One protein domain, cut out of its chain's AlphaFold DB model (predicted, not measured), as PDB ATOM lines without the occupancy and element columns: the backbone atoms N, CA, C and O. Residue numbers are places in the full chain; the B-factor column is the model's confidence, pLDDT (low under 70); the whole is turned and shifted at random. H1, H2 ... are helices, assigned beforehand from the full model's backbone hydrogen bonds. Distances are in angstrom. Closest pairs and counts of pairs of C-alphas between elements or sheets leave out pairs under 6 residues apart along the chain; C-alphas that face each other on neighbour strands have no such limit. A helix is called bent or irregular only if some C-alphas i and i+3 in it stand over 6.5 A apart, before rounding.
ATOM      1  N   GLN A  72      85.807 125.500 174.875       89.12
ATOM      2  CA  GLN A  72      86.843 124.477 175.054       89.12
ATOM      3  C   GLN A  72      88.121 125.064 175.667       89.12
ATOM      4  O   GLN A  72      88.679 124.480 176.598       89.12
ATOM      5  N   ALA A  73      88.561 126.233 175.188       90.75
ATOM      6  CA  ALA A  73      89.725 126.930 175.725       90.75
ATOM      7  C   ALA A  73      89.508 127.375 177.182       90.75
ATOM      8  O   ALA A  73      90.382 127.171 178.024       90.75
ATOM      9  N   ALA A  74      88.329 127.919 177.503       91.75
ATOM     10  CA  ALA A  74      87.967 128.295 178.868       91.75
ATOM     11  C   ALA A  74      87.915 127.073 179.805       91.75
ATOM     12  O   ALA A  74      88.461 127.115 180.910       91.75
ATOM     13  N   ALA A  75      87.332 125.960 179.351       89.12
ATOM     14  CA  ALA A  75      87.295 124.712 180.106       89.12
ATOM     15  C   ALA A  75      88.702 124.138 180.351       89.12
ATOM     16  O   ALA A  75      88.984 123.632 181.436       89.12
ATOM     17  N   GLU A  76      89.610 124.224 179.376       89.06
ATOM     18  CA  GLU A  76      90.988 123.762 179.557       89.06
ATOM     19  C   GLU A  76      91.788 124.661 180.512       89.06
ATOM     20  O   GLU A  76      92.550 124.153 181.339       89.06
ATOM     21  N   ALA A  77      91.565 125.979 180.470       91.31
ATOM     22  CA  ALA A  77      92.150 126.923 181.421       91.31
ATOM     23  C   ALA A  77      91.673 126.655 182.859       91.31
ATOM     24  O   ALA A  77      92.477 126.643 183.795       91.31
ATOM     25  N   GLU A  78      90.383 126.362 183.033       93.00
ATOM     26  CA  GLU A  78      89.805 125.932 184.308       93.00
ATOM     27  C   GLU A  78      90.468 124.644 184.817       93.00
ATOM     28  O   GLU A  78      90.975 124.610 185.942       93.00
ATOM     29  N   ARG A  79      90.554 123.603 183.976       87.69
ATOM     30  CA  ARG A  79      91.230 122.340 184.328       87.69
ATOM     31  C   ARG A  79      92.697 122.557 184.681       87.69
ATOM     32  O   ARG A  79      93.215 121.913 185.591       87.69
ATOM     33  N   ALA A  80      93.397 123.439 183.970       88.69
ATOM     34  CA  ALA A  80      94.780 123.789 184.281       88.69
ATOM     35  C   ALA A  80      94.899 124.440 185.669       88.69
ATOM     36  O   ALA A  80      95.747 124.015 186.457       88.69
ATOM     37  N   ARG A  81      94.011 125.387 186.007       93.12
ATOM     38  CA  ARG A  81      93.979 126.022 187.333       93.12
ATOM     39  C   ARG A  81      93.694 125.008 188.442       93.12
ATOM     40  O   ARG A  81      94.399 124.994 189.449       93.12
ATOM     41  N   GLN A  82      92.704 124.137 188.251       91.44
ATOM     42  CA  GLN A  82      92.367 123.085 189.215       91.44
ATOM     43  C   GLN A  82      93.535 122.116 189.423       91.44
ATOM     44  O   GLN A  82      93.913 121.846 190.563       91.44
ATOM     45  N   ARG A  83      94.167 121.647 188.337       88.94
ATOM     46  CA  ARG A  83      95.364 120.795 188.421       88.94
ATOM     47  C   ARG A  83      96.477 121.467 189.215       88.94
ATOM     48  O   ARG A  83      97.071 120.826 190.072       88.94
ATOM     49  N   GLN A  84      96.735 122.753 188.976       91.56
ATOM     50  CA  GLN A  84      97.751 123.494 189.721       91.56
ATOM     51  C   GLN A  84      97.410 123.612 191.213       91.56
ATOM     52  O   GLN A  84      98.291 123.441 192.052       91.56
ATOM     53  N   PHE A  85      96.141 123.859 191.546       94.62
ATOM     54  CA  PHE A  85      95.677 123.959 192.930       94.62
ATOM     55  C   PHE A  85      95.830 122.634 193.696       94.62
ATOM     56  O   PHE A  85      96.318 122.624 194.825       94.62
ATOM     57  N   PHE A  86      95.465 121.507 193.076       94.81
ATOM     58  CA  PHE A  86      95.523 120.188 193.717       94.81
ATOM     59  C   PHE A  86      96.873 119.476 193.587       94.81
ATOM     60  O   PHE A  86      97.092 118.478 194.279       94.81
ATOM     61  N   ALA A  87      97.793 119.970 192.751       93.31
ATOM     62  CA  ALA A  87      99.086 119.331 192.514       93.31
ATOM     63  C   ALA A  87      99.827 118.954 193.813       93.31
ATOM     64  O   ALA A  87     100.199 117.788 193.936       93.31
ATOM     65  N   PRO A  88      99.966 119.825 194.837       96.06
ATOM     66  CA  PRO A  88     100.684 119.460 196.064       96.06
ATOM     67  C   PRO A  88     100.081 118.250 196.799       96.06
ATOM     68  O   PRO A  88     100.812 117.433 197.363       96.06
ATOM     69  N   ALA A  89      98.751 118.105 196.777       96.75
ATOM     70  CA  ALA A  89      98.065 116.979 197.404       96.75
ATOM     71  C   ALA A  89      98.343 115.669 196.652       96.75
ATOM     72  O   ALA A  89      98.680 114.660 197.276       96.75
ATOM     73  N   PHE A  90      98.273 115.696 195.318       96.06
ATOM     74  CA  PHE A  90      98.570 114.529 194.488       96.06
ATOM     75  C   PHE A  90     100.054 114.152 194.499       96.06
ATOM     76  O   PHE A  90     100.374 112.965 194.524       96.06
ATOM     77  N   GLU A  91     100.970 115.119 194.582       95.81
ATOM     78  CA  GLU A  91     102.399 114.844 194.775       95.81
ATOM     79  C   GLU A  91     102.652 114.116 196.103       95.81
ATOM     80  O   GLU A  91     103.353 113.099 196.141       95.81
ATOM     81  N   LYS A  92     102.029 114.578 197.195       96.19
ATOM     82  CA  LYS A  92     102.122 113.920 198.506       96.19
ATOM     83  C   LYS A  92     101.510 112.518 198.487       96.19
ATOM     84  O   LYS A  92     102.084 111.594 199.073       96.19
ATOM     85  N   LEU A  93     100.374 112.345 197.812       96.25
ATOM     86  CA  LEU A  93      99.736 111.041 197.639       96.25
ATOM     87  C   LEU A  93     100.647 110.080 196.869       96.25
ATOM     88  O   LEU A  93     100.848 108.955 197.314       96.25
ATOM     89  N   LEU A  94     101.263 110.539 195.782       95.38
ATOM     90  CA  LEU A  94     102.175 109.750 194.955       95.38
ATOM     91  C   LEU A  94     103.412 109.287 195.746       95.38
ATOM     92  O   LEU A  94     103.776 108.111 195.696       95.38
ATOM     93  N   VAL A  95     104.015 110.168 196.554       94.50
ATOM     94  CA  VAL A  95     105.122 109.801 197.461       94.50
ATOM     95  C   VAL A  95     104.669 108.793 198.524       94.50
ATOM     96  O   VAL A  95     105.389 107.832 198.809       94.50
ATOM     97  N   THR A  96     103.471 108.978 199.085       95.81
ATOM     98  CA  THR A  96     102.909 108.087 200.112       95.81
ATOM     99  C   THR A  96     102.613 106.701 199.542       95.81
ATOM    100  O   THR A  96     103.058 105.703 200.105       95.81
ATOM    101  N   ALA A  97     101.922 106.629 198.402       96.19
ATOM    102  CA  ALA A  97     101.591 105.384 197.717       96.19
ATOM    103  C   ALA A  97     102.859 104.602 197.362       96.19
ATOM    104  O   ALA A  97     102.957 103.411 197.660       96.19
ATOM    105  N   ARG A  98     103.881 105.285 196.825       95.56
ATOM    106  CA  ARG A  98     105.200 104.692 196.572       95.56
ATOM    107  C   ARG A  98     105.776 104.048 197.832       95.56
ATOM    108  O   ARG A  98     106.159 102.884 197.793       95.56
ATOM    109  N   ALA A  99     105.825 104.769 198.952       93.56
ATOM    110  CA  ALA A  99     106.417 104.257 200.190       93.56
ATOM    111  C   ALA A  99     105.743 102.965 200.693       93.56
ATOM    112  O   ALA A  99     106.421 102.089 201.226       93.56
ATOM    113  N   ARG A 100     104.431 102.804 200.472       95.62
ATOM    114  CA  ARG A 100     103.667 101.606 200.868       95.62
ATOM    115  C   ARG A 100     103.927 100.373 200.002       95.62
ATOM    116  O   ARG A 100     103.555  99.272 200.394       95.62
ATOM    117  N   MET A 101     104.559 100.542 198.844       96.31
ATOM    118  CA  MET A 101     104.838  99.463 197.892       96.31
ATOM    119  C   MET A 101     106.265  98.914 197.976       96.31
ATOM    120  O   MET A 101     106.615  98.035 197.186       96.31
ATOM    121  N   ARG A 102     107.101  99.435 198.884       94.81
ATOM    122  CA  ARG A 102     108.480  98.961 199.043       94.81
ATOM    123  C   ARG A 102     108.490  97.467 199.373       94.81
ATOM    124  O   ARG A 102     107.662  96.982 200.147       94.81
ATOM    125  N   ALA A 103     109.421  96.736 198.765       91.88
ATOM    126  CA  ALA A 103     109.653  95.344 199.121       91.88
ATOM    127  C   ALA A 103     110.114  95.247 200.591       91.88
ATOM    128  O   ALA A 103     110.975  96.030 200.989       91.88
ATOM    129  N   PRO A 104     109.567  94.316 201.391       91.75
ATOM    130  CA  PRO A 104     110.012  94.103 202.765       91.75
ATOM    131  C   PRO A 104     111.432  93.514 202.809       91.75
ATOM    132  O   PRO A 104     111.852  92.814 201.884       91.75
ATOM    133  N   ASP A 105     112.163  93.750 203.899       87.25
ATOM    134  CA  ASP A 105     113.546  93.269 204.076       87.25
ATOM    135  C   ASP A 105     113.639  91.736 204.092       87.25
ATOM    136  O   ASP A 105     114.561  91.147 203.531       87.25
ATOM    137  N   GLY A 106     112.617  91.076 204.643       86.56
ATOM    138  CA  GLY A 106     112.476  89.619 204.682       86.56
ATOM    139  C   GLY A 106     111.764  89.006 203.474       86.56
ATOM    140  O   GLY A 106     111.214  87.916 203.600       86.56
ATOM    141  N   LEU A 107     111.722  89.663 202.304       85.69
ATOM    142  CA  LEU A 107     110.944  89.168 201.150       85.69
ATOM    143  C   LEU A 107     111.265  87.705 200.776       85.69
ATOM    144  O   LEU A 107     110.375  86.946 200.384       85.69
ATOM    145  N   ALA A 108     112.530  87.300 200.916       84.44
ATOM    146  CA  ALA A 108     112.979  85.939 200.633       84.44
ATOM    147  C   ALA A 108     112.494  84.909 201.672       84.44
ATOM    148  O   ALA A 108     112.236  83.764 201.310       84.44
ATOM    149  N   SER A 109     112.340  85.313 202.936       88.38
ATOM    150  CA  SER A 109     111.931  84.440 204.043       88.38
ATOM    151  C   SER A 109     110.416  84.365 204.242       88.38
ATOM    152  O   SER A 109     109.952  83.525 205.003       88.38
ATOM    153  N   MET A 110     109.641  85.218 203.567       91.12
ATOM    154  CA  MET A 110     108.178  85.182 203.623       91.12
ATOM    155  C   MET A 110     107.622  83.850 203.103       91.12
ATOM    156  O   MET A 110     108.150  83.236 202.172       91.12
ATOM    157  N   SER A 111     106.497  83.425 203.657       95.75
ATOM    158  CA  SER A 111     105.685  82.337 203.126       95.75
ATOM    159  C   SER A 111     105.046  82.709 201.780       95.75
ATOM    160  O   SER A 111     105.033  83.864 201.341       95.75
ATOM    161  N   SER A 112     104.479  81.713 201.094       94.19
ATOM    162  CA  SER A 112     103.728  81.957 199.856       94.19
ATOM    163  C   SER A 112     102.512  82.868 200.085       94.19
ATOM    164  O   SER A 112     102.272  83.772 199.282       94.19
ATOM    165  N   SER A 113     101.797  82.681 201.202       96.62
ATOM    166  CA  SER A 113     100.620  83.487 201.558       96.62
ATOM    167  C   SER A 113     100.995  84.945 201.791       96.62
ATOM    168  O   SER A 113     100.443  85.823 201.136       96.62
ATOM    169  N   GLU A 114     102.008  85.208 202.620       95.75
ATOM    170  CA  GLU A 114     102.451  86.577 202.909       95.75
ATOM    171  C   GLU A 114     102.928  87.293 201.640       95.75
ATOM    172  O   GLU A 114     102.636  88.472 201.435       95.75
ATOM    173  N   ARG A 115     103.635  86.588 200.741       92.81
ATOM    174  CA  ARG A 115     104.025  87.153 199.439       92.81
ATOM    175  C   ARG A 115     102.815  87.485 198.573       92.81
ATOM    176  O   ARG A 115     102.849  88.486 197.858       92.81
ATOM    177  N   SER A 116     101.778  86.650 198.598       94.81
ATOM    178  CA  SER A 116     100.523  86.896 197.880       94.81
ATOM    179  C   SER A 116      99.799  88.125 198.435       94.81
ATOM    180  O   SER A 116      99.413  89.014 197.673       94.81
ATOM    181  N   ASP A 117      99.708  88.241 199.759       96.56
ATOM    182  CA  ASP A 117      99.075  89.376 200.433       96.56
ATOM    183  C   ASP A 117      99.825  90.682 200.183       96.56
ATOM    184  O   ASP A 117      99.214  91.688 199.818       96.56
ATOM    185  N   TRP A 118     101.157  90.661 200.259       94.75
ATOM    186  CA  TRP A 118     101.978  91.812 199.893       94.75
ATOM    187  C   TRP A 118     101.758  92.230 198.434       94.75
ATOM    188  O   TRP A 118     101.560  93.415 198.166       94.75
ATOM    189  N   LYS A 119     101.725  91.284 197.483       94.44
ATOM    190  CA  LYS A 119     101.438  91.585 196.068       94.44
ATOM    191  C   LYS A 119     100.055  92.213 195.884       94.44
ATOM    192  O   LYS A 119      99.927  93.151 195.100       94.44
ATOM    193  N   ARG A 120      99.043  91.734 196.609       96.75
ATOM    194  CA  ARG A 120      97.673  92.270 196.586       96.75
ATOM    195  C   ARG A 120      97.626  93.710 197.094       96.75
ATOM    196  O   ARG A 120      97.119  94.590 196.405       96.75
ATOM    197  N   VAL A 121      98.229  93.974 198.253       96.19
ATOM    198  CA  VAL A 121      98.345  95.331 198.814       96.19
ATOM    199  C   VAL A 121      99.115  96.242 197.860       96.19
ATOM    200  O   VAL A 121      98.696  97.370 197.601       96.19
ATOM    201  N   ARG A 122     100.210  95.744 197.276       96.50
ATOM    202  CA  ARG A 122     100.997  96.469 196.276       96.50
ATOM    203  C   ARG A 122     100.173  96.817 195.036       96.50
ATOM    204  O   ARG A 122     100.355  97.905 194.498       96.50
ATOM    205  N   ALA A 123      99.275  95.938 194.589       96.00
ATOM    206  CA  ALA A 123      98.371  96.213 193.473       96.00
ATOM    207  C   ALA A 123      97.399  97.356 193.804       96.00
ATOM    208  O   ALA A 123      97.347  98.322 193.052       96.00
ATOM    209  N   HIS A 124      96.753  97.336 194.976       97.25
ATOM    210  CA  HIS A 124      95.867  98.430 195.399       97.25
ATOM    211  C   HIS A 124      96.583  99.785 195.463       97.25
ATOM    212  O   HIS A 124      96.074 100.790 194.973       97.25
ATOM    213  N   TRP A 125      97.799  99.825 196.011       97.81
ATOM    214  CA  TRP A 125      98.597 101.056 196.010       97.81
ATOM    215  C   TRP A 125      99.094 101.455 194.619       97.81
ATOM    216  O   TRP A 125      99.345 102.637 194.388       97.81
ATOM    217  N   SER A 126      99.225 100.504 193.692       96.50
ATOM    218  CA  SER A 126      99.566 100.794 192.297       96.50
ATOM    219  C   SER A 126      98.410 101.488 191.580       96.50
ATOM    220  O   SER A 126      98.671 102.406 190.809       96.50
ATOM    221  N   ASP A 127      97.162 101.112 191.863       96.06
ATOM    222  CA  ASP A 127      95.980 101.781 191.304       96.06
ATOM    223  C   ASP A 127      95.895 103.230 191.804       96.06
ATOM    224  O   ASP A 127      95.850 104.164 191.007       96.06
ATOM    225  N   VAL A 128      96.057 103.436 193.119       96.38
ATOM    226  CA  VAL A 128      96.138 104.782 193.722       96.38
ATOM    227  C   VAL A 128      97.274 105.611 193.111       96.38
ATOM    228  O   VAL A 128      97.122 106.811 192.882       96.38
ATOM    229  N   LEU A 129      98.427 104.989 192.838       96.19
ATOM    230  CA  LEU A 129      99.554 105.654 192.184       96.19
ATOM    231  C   LEU A 129      99.196 106.113 190.762       96.19
ATOM    232  O   LEU A 129      99.593 107.206 190.366       96.19
ATOM    233  N   VAL A 130      98.481 105.283 189.997       94.50
ATOM    234  CA  VAL A 130      98.052 105.603 188.628       94.50
ATOM    235  C   VAL A 130      97.069 106.768 188.634       94.50
ATOM    236  O   VAL A 130      97.272 107.712 187.871       94.50
ATOM    237  N   ASP A 131      96.083 106.759 189.532       93.06
ATOM    238  CA  ASP A 131      95.109 107.849 189.664       93.06
ATOM    239  C   ASP A 131      95.791 109.160 190.073       93.06
ATOM    240  O   ASP A 131      95.554 110.215 189.479       93.06
ATOM    241  N   ALA A 132      96.717 109.095 191.037       93.81
ATOM    242  CA  ALA A 132      97.494 110.255 191.455       93.81
ATOM    243  C   ALA A 132      98.380 110.798 190.323       93.81
ATOM    244  O   ALA A 132      98.489 112.010 190.146       93.81
ATOM    245  N   ALA A 133      99.002 109.915 189.539       92.81
ATOM    246  CA  ALA A 133      99.815 110.310 188.396       92.81
ATOM    247  C   ALA A 133      98.977 110.924 187.267       92.81
ATOM    248  O   ALA A 133      99.445 111.863 186.634       92.81
ATOM    249  N   ALA A 134      97.755 110.434 187.032       90.06
ATOM    250  CA  ALA A 134      96.842 110.969 186.020       90.06
ATOM    251  C   ALA A 134      96.313 112.370 186.372       90.06
ATOM    252  O   ALA A 134      96.063 113.180 185.480       90.06
ATOM    253  N   ALA A 135      96.167 112.675 187.666       90.38
ATOM    254  CA  ALA A 135      95.821 114.015 188.137       90.38
ATOM    255  C   ALA A 135      96.986 115.016 188.005       90.38
ATOM    256  O   ALA A 135      96.772 116.230 187.935       90.38
ATOM    257  N   LEU A 136      98.221 114.512 187.958       88.31
ATOM    258  CA  LEU A 136      99.426 115.291 187.700       88.31
ATOM    259  C   LEU A 136      99.717 115.370 186.197       88.31
ATOM    260  O   LEU A 136      99.180 114.634 185.374       88.31
ATOM    261  N   ARG A 137     100.625 116.271 185.818       83.56
ATOM    262  CA  ARG A 137     101.209 116.218 184.476       83.56
ATOM    263  C   ARG A 137     102.155 115.019 184.377       83.56
ATOM    264  O   ARG A 137     102.910 114.753 185.314       83.56
ATOM    265  N   ALA A 138     102.144 114.346 183.230       83.75
ATOM    266  CA  ALA A 138     102.951 113.160 182.951       83.75
ATOM    267  C   ALA A 138     104.445 113.348 183.276       83.75
ATOM    268  O   ALA A 138     105.038 112.523 183.970       83.75
ATOM    269  N   ASP A 139     105.018 114.475 182.845       86.62
ATOM    270  CA  ASP A 139     106.413 114.854 183.081       86.62
ATOM    271  C   ASP A 139     106.720 115.012 184.576       86.62
ATOM    272  O   ASP A 139     107.730 114.525 185.087       86.62
ATOM    273  N   ARG A 140     105.799 115.637 185.317       89.62
ATOM    274  CA  ARG A 140     105.952 115.851 186.757       89.62
ATOM    275  C   ARG A 140     105.872 114.541 187.538       89.62
ATOM    276  O   ARG A 140     106.696 114.316 188.426       89.62
ATOM    277  N   ALA A 141     104.912 113.681 187.205       92.38
ATOM    278  CA  ALA A 141     104.763 112.373 187.836       92.38
ATOM    279  C   ALA A 141     106.001 111.498 187.591       92.38
ATOM    280  O   ALA A 141     106.557 110.936 188.538       92.38
ATOM    281  N   LEU A 142     106.484 111.435 186.344       91.88
ATOM    282  CA  LEU A 142     107.671 110.663 185.984       91.88
ATOM    283  C   LEU A 142     108.914 111.143 186.749       91.88
ATOM    284  O   LEU A 142     109.621 110.325 187.342       91.88
ATOM    285  N   ALA A 143     109.134 112.459 186.827       91.31
ATOM    286  CA  ALA A 143     110.255 113.032 187.565       91.31
ATOM    287  C   ALA A 143     110.241 112.665 189.060       91.31
ATOM    288  O   ALA A 143     111.277 112.295 189.617       91.31
ATOM    289  N   LEU A 144     109.075 112.717 189.712       93.50
ATOM    290  CA  LEU A 144     108.933 112.362 191.130       93.50
ATOM    291  C   LEU A 144     109.173 110.869 191.398       93.50
ATOM    292  O   LEU A 144     109.710 110.500 192.448       93.50
ATOM    293  N   LEU A 145     108.786 110.003 190.459       94.19
ATOM    294  CA  LEU A 145     108.964 108.556 190.583       94.19
ATOM    295  C   LEU A 145     110.386 108.096 190.268       94.19
ATOM    296  O   LEU A 145     110.839 107.116 190.857       94.19
ATOM    297  N   LEU A 146     111.100 108.812 189.398       92.06
ATOM    298  CA  LEU A 146     112.498 108.527 189.073       92.06
ATOM    299  C   LEU A 146     113.499 109.129 190.064       92.06
ATOM    300  O   LEU A 146     114.619 108.626 190.152       92.06
ATOM    301  N   ALA A 147     113.121 110.149 190.842       92.19
ATOM    302  CA  ALA A 147     114.013 110.781 191.820       92.19
ATOM    303  C   ALA A 147     114.745 109.777 192.744       92.19
ATOM    304  O   ALA A 147     115.974 109.845 192.811       92.19
ATOM    305  N   PRO A 148     114.085 108.770 193.358       91.19
ATOM    306  CA  PRO A 148     114.785 107.779 194.178       91.19
ATOM    307  C   PRO A 148     115.798 106.942 193.395       91.19
ATOM    308  O   PRO A 148     116.844 106.586 193.925       91.19
ATOM    309  N   LEU A 149     115.516 106.630 192.127       90.06
ATOM    310  CA  LEU A 149     116.447 105.877 191.288       90.06
ATOM    311  C   LEU A 149     117.706 106.702 190.991       90.06
ATOM    312  O   LEU A 149     118.814 106.163 190.986       90.06
ATOM    313  N   HIS A 150     117.553 108.015 190.794       88.62
ATOM    314  CA  HIS A 150     118.687 108.931 190.680       88.62
ATOM    315  C   HIS A 150     119.506 108.982 191.974       88.62
ATOM    316  O   HIS A 150     120.734 108.940 191.913       88.62
ATOM    317  N   ASP A 151     118.855 109.019 193.135       89.62
ATOM    318  CA  ASP A 151     119.520 109.037 194.444       89.62
ATOM    319  C   ASP A 151     120.312 107.756 194.708       89.62
ATOM    320  O   ASP A 151     121.474 107.812 195.121       89.62
ATOM    321  N   VAL A 152     119.724 106.603 194.382       88.06
ATOM    322  CA  VAL A 152     120.405 105.306 194.432       88.06
ATOM    323  C   VAL A 152     121.633 105.317 193.525       88.06
ATOM    324  O   VAL A 152     122.727 104.966 193.963       88.06
ATOM    325  N   GLY A 153     121.495 105.777 192.281       84.12
ATOM    326  CA  GLY A 153     122.625 105.831 191.360       84.12
ATOM    327  C   GLY A 153     123.731 106.797 191.808       84.12
ATOM    328  O   GLY A 153     124.907 106.486 191.635       84.12
ATOM    329  N   ARG A 154     123.393 107.933 192.441       86.62
ATOM    330  CA  ARG A 154     124.379 108.850 193.050       86.62
ATOM    331  C   ARG A 154     125.113 108.202 194.222       86.62
ATOM    332  O   ARG A 154     126.332 108.319 194.303       86.62
ATOM    333  N   THR A 155     124.384 107.499 195.085       86.31
ATOM    334  CA  THR A 155     124.946 106.777 196.238       86.31
ATOM    335  C   THR A 155     125.946 105.722 195.778       86.31
ATOM    336  O   THR A 155     127.083 105.700 196.244       86.31
ATOM    337  N   VAL A 156     125.562 104.914 194.789       83.19
ATOM    338  CA  VAL A 156     126.438 103.895 194.197       83.19
ATOM    339  C   VAL A 156     127.648 104.531 193.504       83.19
ATOM    340  O   VAL A 156     128.770 104.067 193.686       83.19
ATOM    341  N   ALA A 157     127.467 105.632 192.765       78.81
ATOM    342  CA  ALA A 157     128.575 106.354 192.130       78.81
ATOM    343  C   ALA A 157     129.578 106.948 193.140       78.81
ATOM    344  O   ALA A 157     130.739 107.156 192.794       78.81
ATOM    345  N   GLY A 158     129.138 107.207 194.373       84.81
ATOM    346  CA  GLY A 158     129.981 107.608 195.500       84.81
ATOM    347  C   GLY A 158     130.640 106.442 196.250       84.81
ATOM    348  O   GLY A 158     131.257 106.682 197.282       84.81
ATOM    349  N   GLY A 159     130.504 105.199 195.773       83.06
ATOM    350  CA  GLY A 159     131.040 104.000 196.428       83.06
ATOM    351  C   GLY A 159     130.121 103.385 197.489       83.06
ATOM    352  O   GLY A 159     130.532 102.460 198.186       83.06
ATOM    353  N   GLY A 160     128.887 103.877 197.626       84.75
ATOM    354  CA  GLY A 160     127.887 103.311 198.528       84.75
ATOM    355  C   GLY A 160     127.271 102.006 198.015       84.75
ATOM    356  O   GLY A 160     127.358 101.664 196.834       84.75
ATOM    357  N   ALA A 161     126.606 101.276 198.913       84.75
ATOM    358  CA  ALA A 161     125.886 100.055 198.565       84.75
ATOM    359  C   ALA A 161     124.618 100.350 197.741       84.75
ATOM    360  O   ALA A 161     123.947 101.366 197.935       84.75
ATOM    361  N   LEU A 162     124.267  99.433 196.836       86.31
ATOM    362  CA  LEU A 162     123.029  99.506 196.063       86.31
ATOM    363  C   LEU A 162     121.826  99.143 196.942       86.31
ATOM    364  O   LEU A 162     121.628  97.976 197.280       86.31
ATOM    365  N   ASP A 163     120.967 100.125 197.218       89.38
ATOM    366  CA  ASP A 163     119.617  99.865 197.719       89.38
ATOM    367  C   ASP A 163     118.739  99.317 196.580       89.38
ATOM    368  O   ASP A 163     118.089 100.053 195.827       89.38
ATOM    369  N   TRP A 164     118.747  97.990 196.437       89.69
ATOM    370  CA  TRP A 164     117.982  97.300 195.401       89.69
ATOM    371  C   TRP A 164     116.469  97.478 195.572       89.69
ATOM    372  O   TRP A 164     115.765  97.498 194.567       89.69
ATOM    373  N   GLN A 165     115.958  97.630 196.800       91.75
ATOM    374  CA  GLN A 165     114.525  97.807 197.053       91.75
ATOM    375  C   GLN A 165     114.072  99.196 196.600       91.75
ATOM    376  O   GLN A 165     112.999  99.322 196.015       91.75
ATOM    377  N   ALA A 166     114.878 100.240 196.831       92.62
ATOM    378  CA  ALA A 166     114.587 101.580 196.317       92.62
ATOM    379  C   ALA A 166     114.618 101.615 194.786       92.62
ATOM    380  O   ALA A 166     113.718 102.189 194.169       92.62
ATOM    381  N   ALA A 167     115.623 100.977 194.175       92.06
ATOM    382  CA  ALA A 167     115.714 100.876 192.723       92.06
ATOM    383  C   ALA A 167     114.516 100.113 192.135       92.06
ATOM    384  O   ALA A 167     113.867 100.594 191.208       92.06
ATOM    385  N   GLU A 168     114.184  98.953 192.704       93.94
ATOM    386  CA  GLU A 168     113.071  98.114 192.253       93.94
ATOM    387  C   GLU A 168     111.733  98.830 192.396       93.94
ATOM    388  O   GLU A 168     110.925  98.809 191.468       93.94
ATOM    389  N   LEU A 169     111.530  99.524 193.515       95.81
ATOM    390  CA  LEU A 169     110.324 100.293 193.768       95.81
ATOM    391  C   LEU A 169     110.144 101.414 192.744       95.81
ATOM    392  O   LEU A 169     109.046 101.586 192.218       95.81
ATOM    393  N   ALA A 170     111.211 102.156 192.434       95.44
ATOM    394  CA  ALA A 170     111.159 103.205 191.421       95.44
ATOM    395  C   ALA A 170     110.783 102.633 190.042       95.44
ATOM    396  O   ALA A 170     109.887 103.160 189.382       95.44
ATOM    397  N   LEU A 171     111.394 101.513 189.638       95.75
ATOM    398  CA  LEU A 171     111.070 100.835 188.379       95.75
ATOM    399  C   LEU A 171     109.623 100.328 188.342       95.75
ATOM    400  O   LEU A 171     108.932 100.505 187.338       95.75
ATOM    401  N   HIS A 172     109.142  99.738 189.439       96.44
ATOM    402  CA  HIS A 172     107.754  99.289 189.557       96.44
ATOM    403  C   HIS A 172     106.781 100.455 189.386       96.44
ATOM    404  O   HIS A 172     105.859 100.370 188.578       96.44
ATOM    405  N   CYS A 173     107.019 101.571 190.075       96.56
ATOM    406  CA  CYS A 173     106.178 102.758 189.962       96.56
ATOM    407  C   CYS A 173     106.146 103.325 188.536       96.56
ATOM    408  O   CYS A 173     105.067 103.645 188.038       96.56
ATOM    409  N   VAL A 174     107.294 103.403 187.856       95.12
ATOM    410  CA  VAL A 174     107.357 103.845 186.452       95.12
ATOM    411  C   VAL A 174     106.552 102.905 185.549       95.12
ATOM    412  O   VAL A 174     105.751 103.362 184.737       95.12
ATOM    413  N   ARG A 175     106.664 101.584 185.735       95.56
ATOM    414  CA  ARG A 175     105.843 100.605 185.000       95.56
ATOM    415  C   ARG A 175     104.339 100.797 185.223       95.56
ATOM    416  O   ARG A 175     103.558 100.596 184.283       95.56
ATOM    417  N   CYS A 176     103.914 101.129 186.441       94.88
ATOM    418  CA  CYS A 176     102.502 101.363 186.754       94.88
ATOM    419  C   CYS A 176     101.939 102.516 185.918       94.88
ATOM    420  O   CYS A 176     100.893 102.362 185.291       94.88
ATOM    421  N   ILE A 177     102.679 103.621 185.812       93.50
ATOM    422  CA  ILE A 177     102.222 104.839 185.128       93.50
ATOM    423  C   ILE A 177     102.479 104.846 183.614       93.50
ATOM    424  O   ILE A 177     102.349 105.886 182.969       93.50
ATOM    425  N   ARG A 178     102.797 103.694 183.010       92.19
ATOM    426  CA  ARG A 178     103.109 103.575 181.573       92.19
ATOM    427  C   ARG A 178     102.025 104.089 180.628       92.19
ATOM    428  O   ARG A 178     102.325 104.334 179.480       92.19
ATOM    429  N   LYS A 179     100.767 104.209 181.059       86.69
ATOM    430  CA  LYS A 179      99.693 104.786 180.227       86.69
ATOM    431  C   LYS A 179      99.617 106.313 180.325       86.69
ATOM    432  O   LYS A 179      99.002 106.946 179.479       86.69
ATOM    433  N   VAL A 180     100.224 106.884 181.363       83.19
ATOM    434  CA  VAL A 180     100.203 108.318 181.670       83.19
ATOM    435  C   VAL A 180     101.484 108.994 181.167       83.19
ATOM    436  O   VAL A 180     101.421 110.080 180.608       83.19
ATOM    437  N   ALA A 181     102.647 108.344 181.307       71.94
ATOM    438  CA  ALA A 181     103.969 108.924 181.022       71.94
ATOM    439  C   ALA A 181     104.584 108.530 179.662       71.94
ATOM    440  O   ALA A 181     105.781 108.266 179.574       71.94
ATOM    441  N   THR A 182     103.786 108.456 178.591       75.12
ATOM    442  CA  THR A 182     104.238 108.025 177.245       75.12
ATOM    443  C   THR A 182     104.445 109.159 176.251       75.12
ATOM    444  O   THR A 182     104.153 109.013 175.062       75.12
ATOM    445  N   THR A 183     104.963 110.299 176.698       84.06
ATOM    446  CA  THR A 183     105.353 111.361 175.767       84.06
ATOM    447  C   THR A 183     106.530 110.882 174.912       84.06
ATOM    448  O   THR A 183     107.543 110.396 175.422       84.06
ATOM    449  N   LEU A 184     106.393 110.959 173.585       84.25
ATOM    450  CA  LEU A 184     107.483 110.614 172.672       84.25
ATOM    451  C   LEU A 184     108.650 111.577 172.873       84.25
ATOM    452  O   LEU A 184     108.461 112.790 172.922       84.25
ATOM    453  N   GLY A 185     109.857 111.026 172.963       81.38
ATOM    454  CA  GLY A 185     111.059 111.826 173.165       81.38
ATOM    455  C   GLY A 185     111.279 112.344 174.580       81.38
ATOM    456  O   GLY A 185     112.061 113.278 174.755       81.38
ATOM    457  N   ASP A 186     110.602 111.769 175.577       86.31
ATOM    458  CA  ASP A 186     110.864 112.084 176.978       86.31
ATOM    459  C   ASP A 186     112.317 111.704 177.352       86.31
ATOM    460  O   ASP A 186     112.671 110.519 177.332       86.31
ATOM    461  N   PRO A 187     113.174 112.678 177.715       86.88
ATOM    462  CA  PRO A 187     114.586 112.423 177.983       86.88
ATOM    463  C   PRO A 187     114.809 111.562 179.234       86.88
ATOM    464  O   PRO A 187     115.831 110.877 179.331       86.88
ATOM    465  N   GLN A 188     113.884 111.579 180.198       87.81
ATOM    466  CA  GLN A 188     113.980 110.750 181.398       87.81
ATOM    467  C   GLN A 188     113.730 109.286 181.048       87.81
ATOM    468  O   GLN A 188     114.464 108.409 181.511       87.81
ATOM    469  N   LEU A 189     112.744 109.024 180.190       89.31
ATOM    470  CA  LEU A 189     112.423 107.676 179.738       89.31
ATOM    471  C   LEU A 189     113.497 107.116 178.793       89.31
ATOM    472  O   LEU A 189     113.912 105.971 178.959       89.31
ATOM    473  N   GLU A 190     114.031 107.927 177.872       89.19
ATOM    474  CA  GLU A 190     115.179 107.545 177.031       89.19
ATOM    475  C   GLU A 190     116.418 107.202 177.883       89.19
ATOM    476  O   GLU A 190     117.086 106.180 177.667       89.19
ATOM    477  N   SER A 191     116.706 108.027 178.899       87.31
ATOM    478  CA  SER A 191     117.797 107.776 179.842       87.31
ATOM    479  C   SER A 191     117.563 106.510 180.664       87.31
ATOM    480  O   SER A 191     118.523 105.781 180.913       87.31
ATOM    481  N   LEU A 192     116.324 106.248 181.090       90.38
ATOM    482  CA  LEU A 192     115.964 105.039 181.822       90.38
ATOM    483  C   LEU A 192     116.179 103.796 180.956       90.38
ATOM    484  O   LEU A 192     116.848 102.866 181.389       90.38
ATOM    485  N   MET A 193     115.675 103.781 179.722       90.06
ATOM    486  CA  MET A 193     115.821 102.618 178.839       90.06
ATOM    487  C   MET A 193     117.289 102.307 178.546       90.06
ATOM    488  O   MET A 193     117.688 101.145 178.555       90.06
ATOM    489  N   SER A 194     118.120 103.339 178.387       86.94
ATOM    490  CA  SER A 194     119.573 103.193 178.188       86.94
ATOM    491  C   SER A 194     120.305 102.607 179.399       86.94
ATOM    492  O   SER A 194     121.419 102.087 179.277       86.94
ATOM    493  N   ALA A 195     119.683 102.705 180.570       83.75
ATOM    494  CA  ALA A 195     120.217 102.280 181.847       83.75
ATOM    495  C   ALA A 195     119.813 100.861 182.250       83.75
ATOM    496  O   ALA A 195     120.596 100.182 182.915       83.75
ATOM    497  N   LEU A 196     118.623 100.388 181.868       88.38
ATOM    498  CA  LEU A 196     118.111  99.083 182.311       88.38
ATOM    499  C   LEU A 196     119.048  97.897 182.006       88.38
ATOM    500  O   LEU A 196     119.251  97.088 182.914       88.38
ATOM    501  N   PRO A 197     119.696  97.795 180.823       82.69
ATOM    502  CA  PRO A 197     120.637  96.703 180.534       82.69
ATOM    503  C   PRO A 197     121.879  96.707 181.429       82.69
ATOM    504  O   PRO A 197     122.630  95.742 181.482       82.69
ATOM    505  N   THR A 198     122.120  97.826 182.106       77.94
ATOM    506  CA  THR A 198     123.296  98.068 182.933       77.94
ATOM    507  C   THR A 198     123.014  97.717 184.409       77.94
ATOM    508  O   THR A 198     123.865  97.848 185.276       77.94
ATOM    509  N   LEU A 199     121.819  97.233 184.749       77.06
ATOM    510  CA  LEU A 199     121.543  96.799 186.117       77.06
ATOM    511  C   LEU A 199     122.394  95.569 186.489       77.06
ATOM    512  O   LEU A 199     122.564  94.666 185.669       77.06
ATOM    513  N   PRO A 200     122.930  95.499 187.720       71.44
ATOM    514  CA  PRO A 200     123.935  94.503 188.071       71.44
ATOM    515  C   PRO A 200     123.451  93.045 187.958       71.44
ATOM    516  O   PRO A 200     122.343  92.701 188.383       71.44
ATOM    517  N   ALA A 201     124.368  92.208 187.442       63.78
ATOM    518  CA  ALA A 201     124.428  90.734 187.358       63.78
ATOM    519  C   ALA A 201     124.130  89.958 188.656       63.78
ATOM    520  O   ALA A 201     123.569  88.857 188.685       63.78
ATOM    521  N   SER A 202     124.457  90.584 189.772       60.62
ATOM    522  CA  SER A 202     124.246  90.101 191.129       60.62
ATOM    523  C   SER A 202     124.506  91.275 192.062       60.62
ATOM    524  O   SER A 202     125.289  92.171 191.748       60.62
ATOM    525  N   VAL A 203     123.817  91.306 193.196       64.19
ATOM    526  CA  VAL A 203     124.094  92.275 194.256       64.19
ATOM    527  C   VAL A 203     124.584  91.449 195.443       64.19
ATOM    528  O   VAL A 203     123.791  90.682 195.996       64.19
ATOM    529  N   PRO A 204     125.885  91.503 195.788       57.31
ATOM    530  CA  PRO A 204     126.430  90.731 196.899       57.31
ATOM    531  C   PRO A 204     125.639  91.002 198.185       57.31
ATOM    532  O   PRO A 204     125.426  92.156 198.543       57.31
ATOM    533  N   GLY A 205     125.167  89.945 198.852       58.31
ATOM    534  CA  GLY A 205     124.397  90.062 200.098       58.31
ATOM    535  C   GLY A 205     122.929  90.483 199.943       58.31
ATOM    536  O   GLY A 205     122.254  90.657 200.952       58.31
ATOM    537  N   ALA A 206     122.405  90.616 198.719       59.47
ATOM    538  CA  ALA A 206     121.016  91.007 198.488       59.47
ATOM    539  C   ALA A 206     120.231  89.927 197.714       59.47
ATOM    540  O   ALA A 206     120.418  89.768 196.502       59.47
ATOM    541  N   PRO A 207     119.282  89.223 198.362       62.34
ATOM    542  CA  PRO A 207     118.449  88.212 197.705       62.34
ATOM    543  C   PRO A 207     117.480  88.800 196.658       62.34
ATOM    544  O   PRO A 207     116.899  88.063 195.868       62.34
ATOM    545  N   GLY A 208     117.316  90.127 196.614       66.50
ATOM    546  CA  GLY A 208     116.403  90.826 195.704       66.50
ATOM    547  C   GLY A 208     116.941  91.124 194.300       66.50
ATOM    548  O   GLY A 208     116.234  91.742 193.502       66.50
ATOM    549  N   ALA A 209     118.162  90.698 193.955       70.56
ATOM    550  CA  ALA A 209     118.745  90.961 192.633       70.56
ATOM    551  C   ALA A 209     117.898  90.390 191.473       70.56
ATOM    552  O   ALA A 209     117.812  91.003 190.407       70.56
ATOM    553  N   SER A 210     117.225  89.253 191.684       82.19
ATOM    554  CA  SER A 210     116.293  88.660 190.715       82.19
ATOM    555  C   SER A 210     115.011  89.485 190.558       82.19
ATOM    556  O   SER A 210     114.576  89.723 189.432       82.19
ATOM    557  N   GLN A 211     114.446  89.987 191.661       87.50
ATOM    558  CA  GLN A 211     113.252  90.839 191.662       87.50
ATOM    559  C   GLN A 211     113.508  92.157 190.919       87.50
ATOM    560  O   GLN A 211     112.697  92.552 190.087       87.50
ATOM    561  N   LEU A 212     114.653  92.808 191.155       89.94
ATOM    562  CA  LEU A 212     115.017  94.043 190.455       89.94
ATOM    563  C   LEU A 212     115.078  93.842 188.931       89.94
ATOM    564  O   LEU A 212     114.519  94.644 188.183       89.94
ATOM    565  N   ARG A 213     115.712  92.758 188.461       88.44
ATOM    566  CA  ARG A 213     115.780  92.443 187.022       88.44
ATOM    567  C   ARG A 213     114.438  92.076 186.434       88.44
ATOM    568  O   ARG A 213     114.128  92.503 185.327       88.44
ATOM    569  N   TYR A 214     113.650  91.297 187.166       90.56
ATOM    570  CA  TYR A 214     112.299  90.964 186.754       90.56
ATOM    571  C   TYR A 214     111.479  92.241 186.540       90.56
ATOM    572  O   TYR A 214     110.915  92.440 185.466       90.56
ATOM    573  N   THR A 215     111.502  93.165 187.502       94.00
ATOM    574  CA  THR A 215     110.821  94.458 187.384       94.00
ATOM    575  C   THR A 215     111.387  95.301 186.235       94.00
ATOM    576  O   THR A 215     110.613  95.906 185.497       94.00
ATOM    577  N   ALA A 216     112.702  95.295 185.997       93.31
ATOM    578  CA  ALA A 216     113.312  95.970 184.847       93.31
ATOM    579  C   ALA A 216     112.835  95.399 183.498       93.31
ATOM    580  O   ALA A 216     112.431  96.159 182.619       93.31
ATOM    581  N   ALA A 217     112.807  94.073 183.341       92.62
ATOM    582  CA  ALA A 217     112.281  93.417 182.142       92.62
ATOM    583  C   ALA A 217     110.797  93.749 181.931       92.62
ATOM    584  O   ALA A 217     110.356  94.035 180.818       92.62
ATOM    585  N   LEU A 218     110.030  93.798 183.021       95.25
ATOM    586  CA  LEU A 218     108.644  94.234 183.003       95.25
ATOM    587  C   LEU A 218     108.484  95.718 182.617       95.25
ATOM    588  O   LEU A 218     107.484  96.060 181.983       95.25
ATOM    589  N   VAL A 219     109.412  96.609 182.977       95.38
ATOM    590  CA  VAL A 219     109.411  98.002 182.492       95.38
ATOM    591  C   VAL A 219     109.608  98.018 180.979       95.38
ATOM    592  O   VAL A 219     108.777  98.594 180.283       95.38
ATOM    593  N   VAL A 220     110.627  97.324 180.459       93.56
ATOM    594  CA  VAL A 220     110.881  97.243 179.008       93.56
ATOM    595  C   VAL A 220     109.646  96.724 178.267       93.56
ATOM    596  O   VAL A 220     109.172  97.366 177.334       93.56
ATOM    597  N   ALA A 221     109.069  95.614 178.731       94.44
ATOM    598  CA  ALA A 221     107.866  95.038 178.135       94.44
ATOM    599  C   ALA A 221     106.654  95.983 178.214       94.44
ATOM    600  O   ALA A 221     105.860  96.053 177.281       94.44
ATOM    601  N   GLY A 222     106.509  96.723 179.318       93.25
ATOM    602  CA  GLY A 222     105.422  97.684 179.502       93.25
ATOM    603  C   GLY A 222     105.518  98.899 178.577       93.25
ATOM    604  O   GLY A 222     104.491  99.461 178.213       93.25
ATOM    605  N   TYR A 223     106.728  99.283 178.179       93.50
ATOM    606  CA  TYR A 223     106.988 100.423 177.301       93.50
ATOM    607  C   TYR A 223     107.316 100.012 175.859       93.50
ATOM    608  O   TYR A 223     107.804 100.838 175.095       93.50
ATOM    609  N   SER A 224     107.033  98.770 175.457       92.94
ATOM    610  CA  SER A 224     107.365  98.245 174.124       92.94
ATOM    611  C   SER A 224     106.778  99.078 172.978       92.94
ATOM    612  O   SER A 224     107.481  99.385 172.019       92.94
ATOM    613  N   GLU A 225     105.524  99.522 173.097       92.12
ATOM    614  CA  GLU A 225     104.873 100.375 172.094       92.12
ATOM    615  C   GLU A 225     105.532 101.762 171.999       92.12
ATOM    616  O   GLU A 225     105.789 102.276 170.909       92.12
ATOM    617  N   TRP A 226     105.834 102.382 173.146       92.38
ATOM    618  CA  TRP A 226     106.570 103.648 173.180       92.38
ATOM    619  C   TRP A 226     107.972 103.475 172.590       92.38
ATOM    620  O   TRP A 226     108.408 104.309 171.803       92.38
ATOM    621  N   LEU A 227     108.650 102.372 172.909       91.06
ATOM    622  CA  LEU A 227     109.988 102.064 172.421       91.06
ATOM    623  C   LEU A 227     109.994 101.878 170.900       91.06
ATOM    624  O   LEU A 227     110.844 102.457 170.230       91.06
ATOM    625  N   GLY A 228     109.020 101.147 170.350       91.06
ATOM    626  CA  GLY A 228     108.858 100.979 168.905       91.06
ATOM    627  C   GLY A 228     108.670 102.315 168.185       91.06
ATOM    628  O   GLY A 228     109.361 102.591 167.204       91.06
ATOM    629  N   ARG A 229     107.811 103.195 168.716       92.69
ATOM    630  CA  ARG A 229     107.614 104.550 168.170       92.69
ATOM    631  C   ARG A 229     108.858 105.433 168.307       92.69
ATOM    632  O   ARG A 229     109.194 106.155 167.374       92.69
ATOM    633  N   SER A 230     109.557 105.365 169.437       90.94
ATOM    634  CA  SER A 230     110.800 106.110 169.668       90.94
ATOM    635  C   SER A 230     111.907 105.681 168.702       90.94
ATOM    636  O   SER A 230     112.546 106.539 168.099       90.94
ATOM    637  N   LEU A 231     112.098 104.374 168.497       90.56
ATOM    638  CA  LEU A 231     113.076 103.839 167.544       90.56
ATOM    639  C   LEU A 231     112.738 104.231 166.100       90.56
ATOM    640  O   LEU A 231     113.620 104.693 165.376       90.56
ATOM    641  N   ALA A 232     111.463 104.127 165.705       91.44
ATOM    642  CA  ALA A 232     110.993 104.568 164.389       91.44
ATOM    643  C   ALA A 232     111.228 106.071 164.153       91.44
ATOM    644  O   ALA A 232     111.527 106.488 163.040       91.44
ATOM    645  N   ALA A 233     111.158 106.883 165.212       90.19
ATOM    646  CA  ALA A 233     111.461 108.311 165.179       90.19
ATOM    647  C   ALA A 233     112.970 108.637 165.253       90.19
ATOM    648  O   ALA A 233     113.334 109.793 165.469       90.19
ATOM    649  N   GLY A 234     113.861 107.645 165.137       88.56
ATOM    650  CA  GLY A 234     115.312 107.846 165.205       88.56
ATOM    651  C   GLY A 234     115.851 108.123 166.615       88.56
ATOM    652  O   GLY A 234     117.015 108.490 166.771       88.56
ATOM    653  N   ARG A 235     115.034 107.945 167.656       86.50
ATOM    654  CA  ARG A 235     115.429 108.095 169.065       86.50
ATOM    655  C   ARG A 235     115.888 106.758 169.625       86.50
ATOM    656  O   ARG A 235     115.709 105.719 169.001       86.50
ATOM    657  N   CYS A 236     116.498 106.770 170.811       80.50
ATOM    658  CA  CYS A 236     116.965 105.551 171.485       80.50
ATOM    659  C   CYS A 236     117.934 104.671 170.655       80.50
ATOM    660  O   CYS A 236     118.133 103.508 170.994       80.50
ATOM    661  N   GLN A 237     118.578 105.204 169.609       78.06
ATOM    662  CA  GLN A 237     119.488 104.454 168.722       78.06
ATOM    663  C   GLN A 237     120.648 103.792 169.483       78.06
ATOM    664  O   GLN A 237     121.068 102.685 169.156       78.06
ATOM    665  N   GLY A 238     121.109 104.420 170.570       73.12
ATOM    666  CA  GLY A 238     122.142 103.865 171.450       73.12
ATOM    667  C   GLY A 238     121.749 102.571 172.182       73.12
ATOM    668  O   GLY A 238     122.620 101.954 172.793       73.12
ATOM    669  N   LEU A 239     120.474 102.157 172.134       73.31
ATOM    670  CA  LEU A 239     120.015 100.852 172.626       73.31
ATOM    671  C   LEU A 239     120.333  99.707 171.660       73.31
ATOM    672  O   LEU A 239     120.508  98.586 172.116       73.31
ATOM    673  N   LEU A 240     120.395  99.982 170.353       70.81
ATOM    674  CA  LEU A 240     120.617  98.968 169.315       70.81
ATOM    675  C   LEU A 240     122.105  98.699 169.046       70.81
ATOM    676  O   LEU A 240     122.447  97.726 168.388       70.81
TER     677      LEU A 240
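This is residues 72 to 240 of the 242 residues of an uncharacterized protein of Monoraphidium neglectum (UniProt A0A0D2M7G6). A cluster of helices is built round H4, with H3 and H6 packed on it, the long hairpin of H1b and H2 along one side, and H5 and H7 on the other. Residues 72 to 79 of H1 stick out as an arm. The printed part has 169 residues with seven named helices, H1 to H7 in order, no named strand: all helix. It is compact, radius of gyration of the C-alphas 17.2 A, spanning 57 by 38 by 30 A.

Start with H1, residues 72 to 100, one helix by its hydrogen bonds but bent: C-alphas 85 and 88 are 7.4 A apart, between arms H1a, up to 85, and H1b, from 88. H1b touches H2, residues 112 to 135, as a hairpin at a shallow tilt of 14 degrees; the closest C-alphas, Phe 90 and Ala 132, are 5.4 A apart. Residues 126 to 130 of H2 touch the hub H4, residues 164 to 176, closest at C-alphas Ser 126 and Cys 176, 6.3 A. H6, residues 209 to 222, touches H4 the same way at a shallow tilt of 18 degrees, closest at C-alphas Glu 168 and Leu 212, 4.9 A. H3, residues 138 to 157, also one helix by its hydrogen bonds, is bent, C-alphas 145 and 148 being 6.9 A apart; its arm H3b, from 148, makes a hairpin with residues 166 to 171 of H4, closest at C-alphas Leu 149 and Ala 167, 5.3 A. H5, residues 187 to 198, only just irregular with C-alphas 194 and 197 7.0 A apart, is near H7, residues 224 to 232. Every O i to N i+4 pair is within hydrogen-bond range except in H5, with 6 of 8.

Find C-alpha 72 at (86.843, 124.477, 175.054), where H1a begins. H2 runs 35.0 A from C-alpha 112 at (103.728, 81.957, 199.856). H7 ends at C-alpha 232, (110.993, 104.568, 164.389).

The farthest C-alphas, Ala 74 and Gly 205, are 56.9 A apart. The printed part has no cut; the link from H1 to H2 is long. Look for low confidence at residues 201 to 208, under 70.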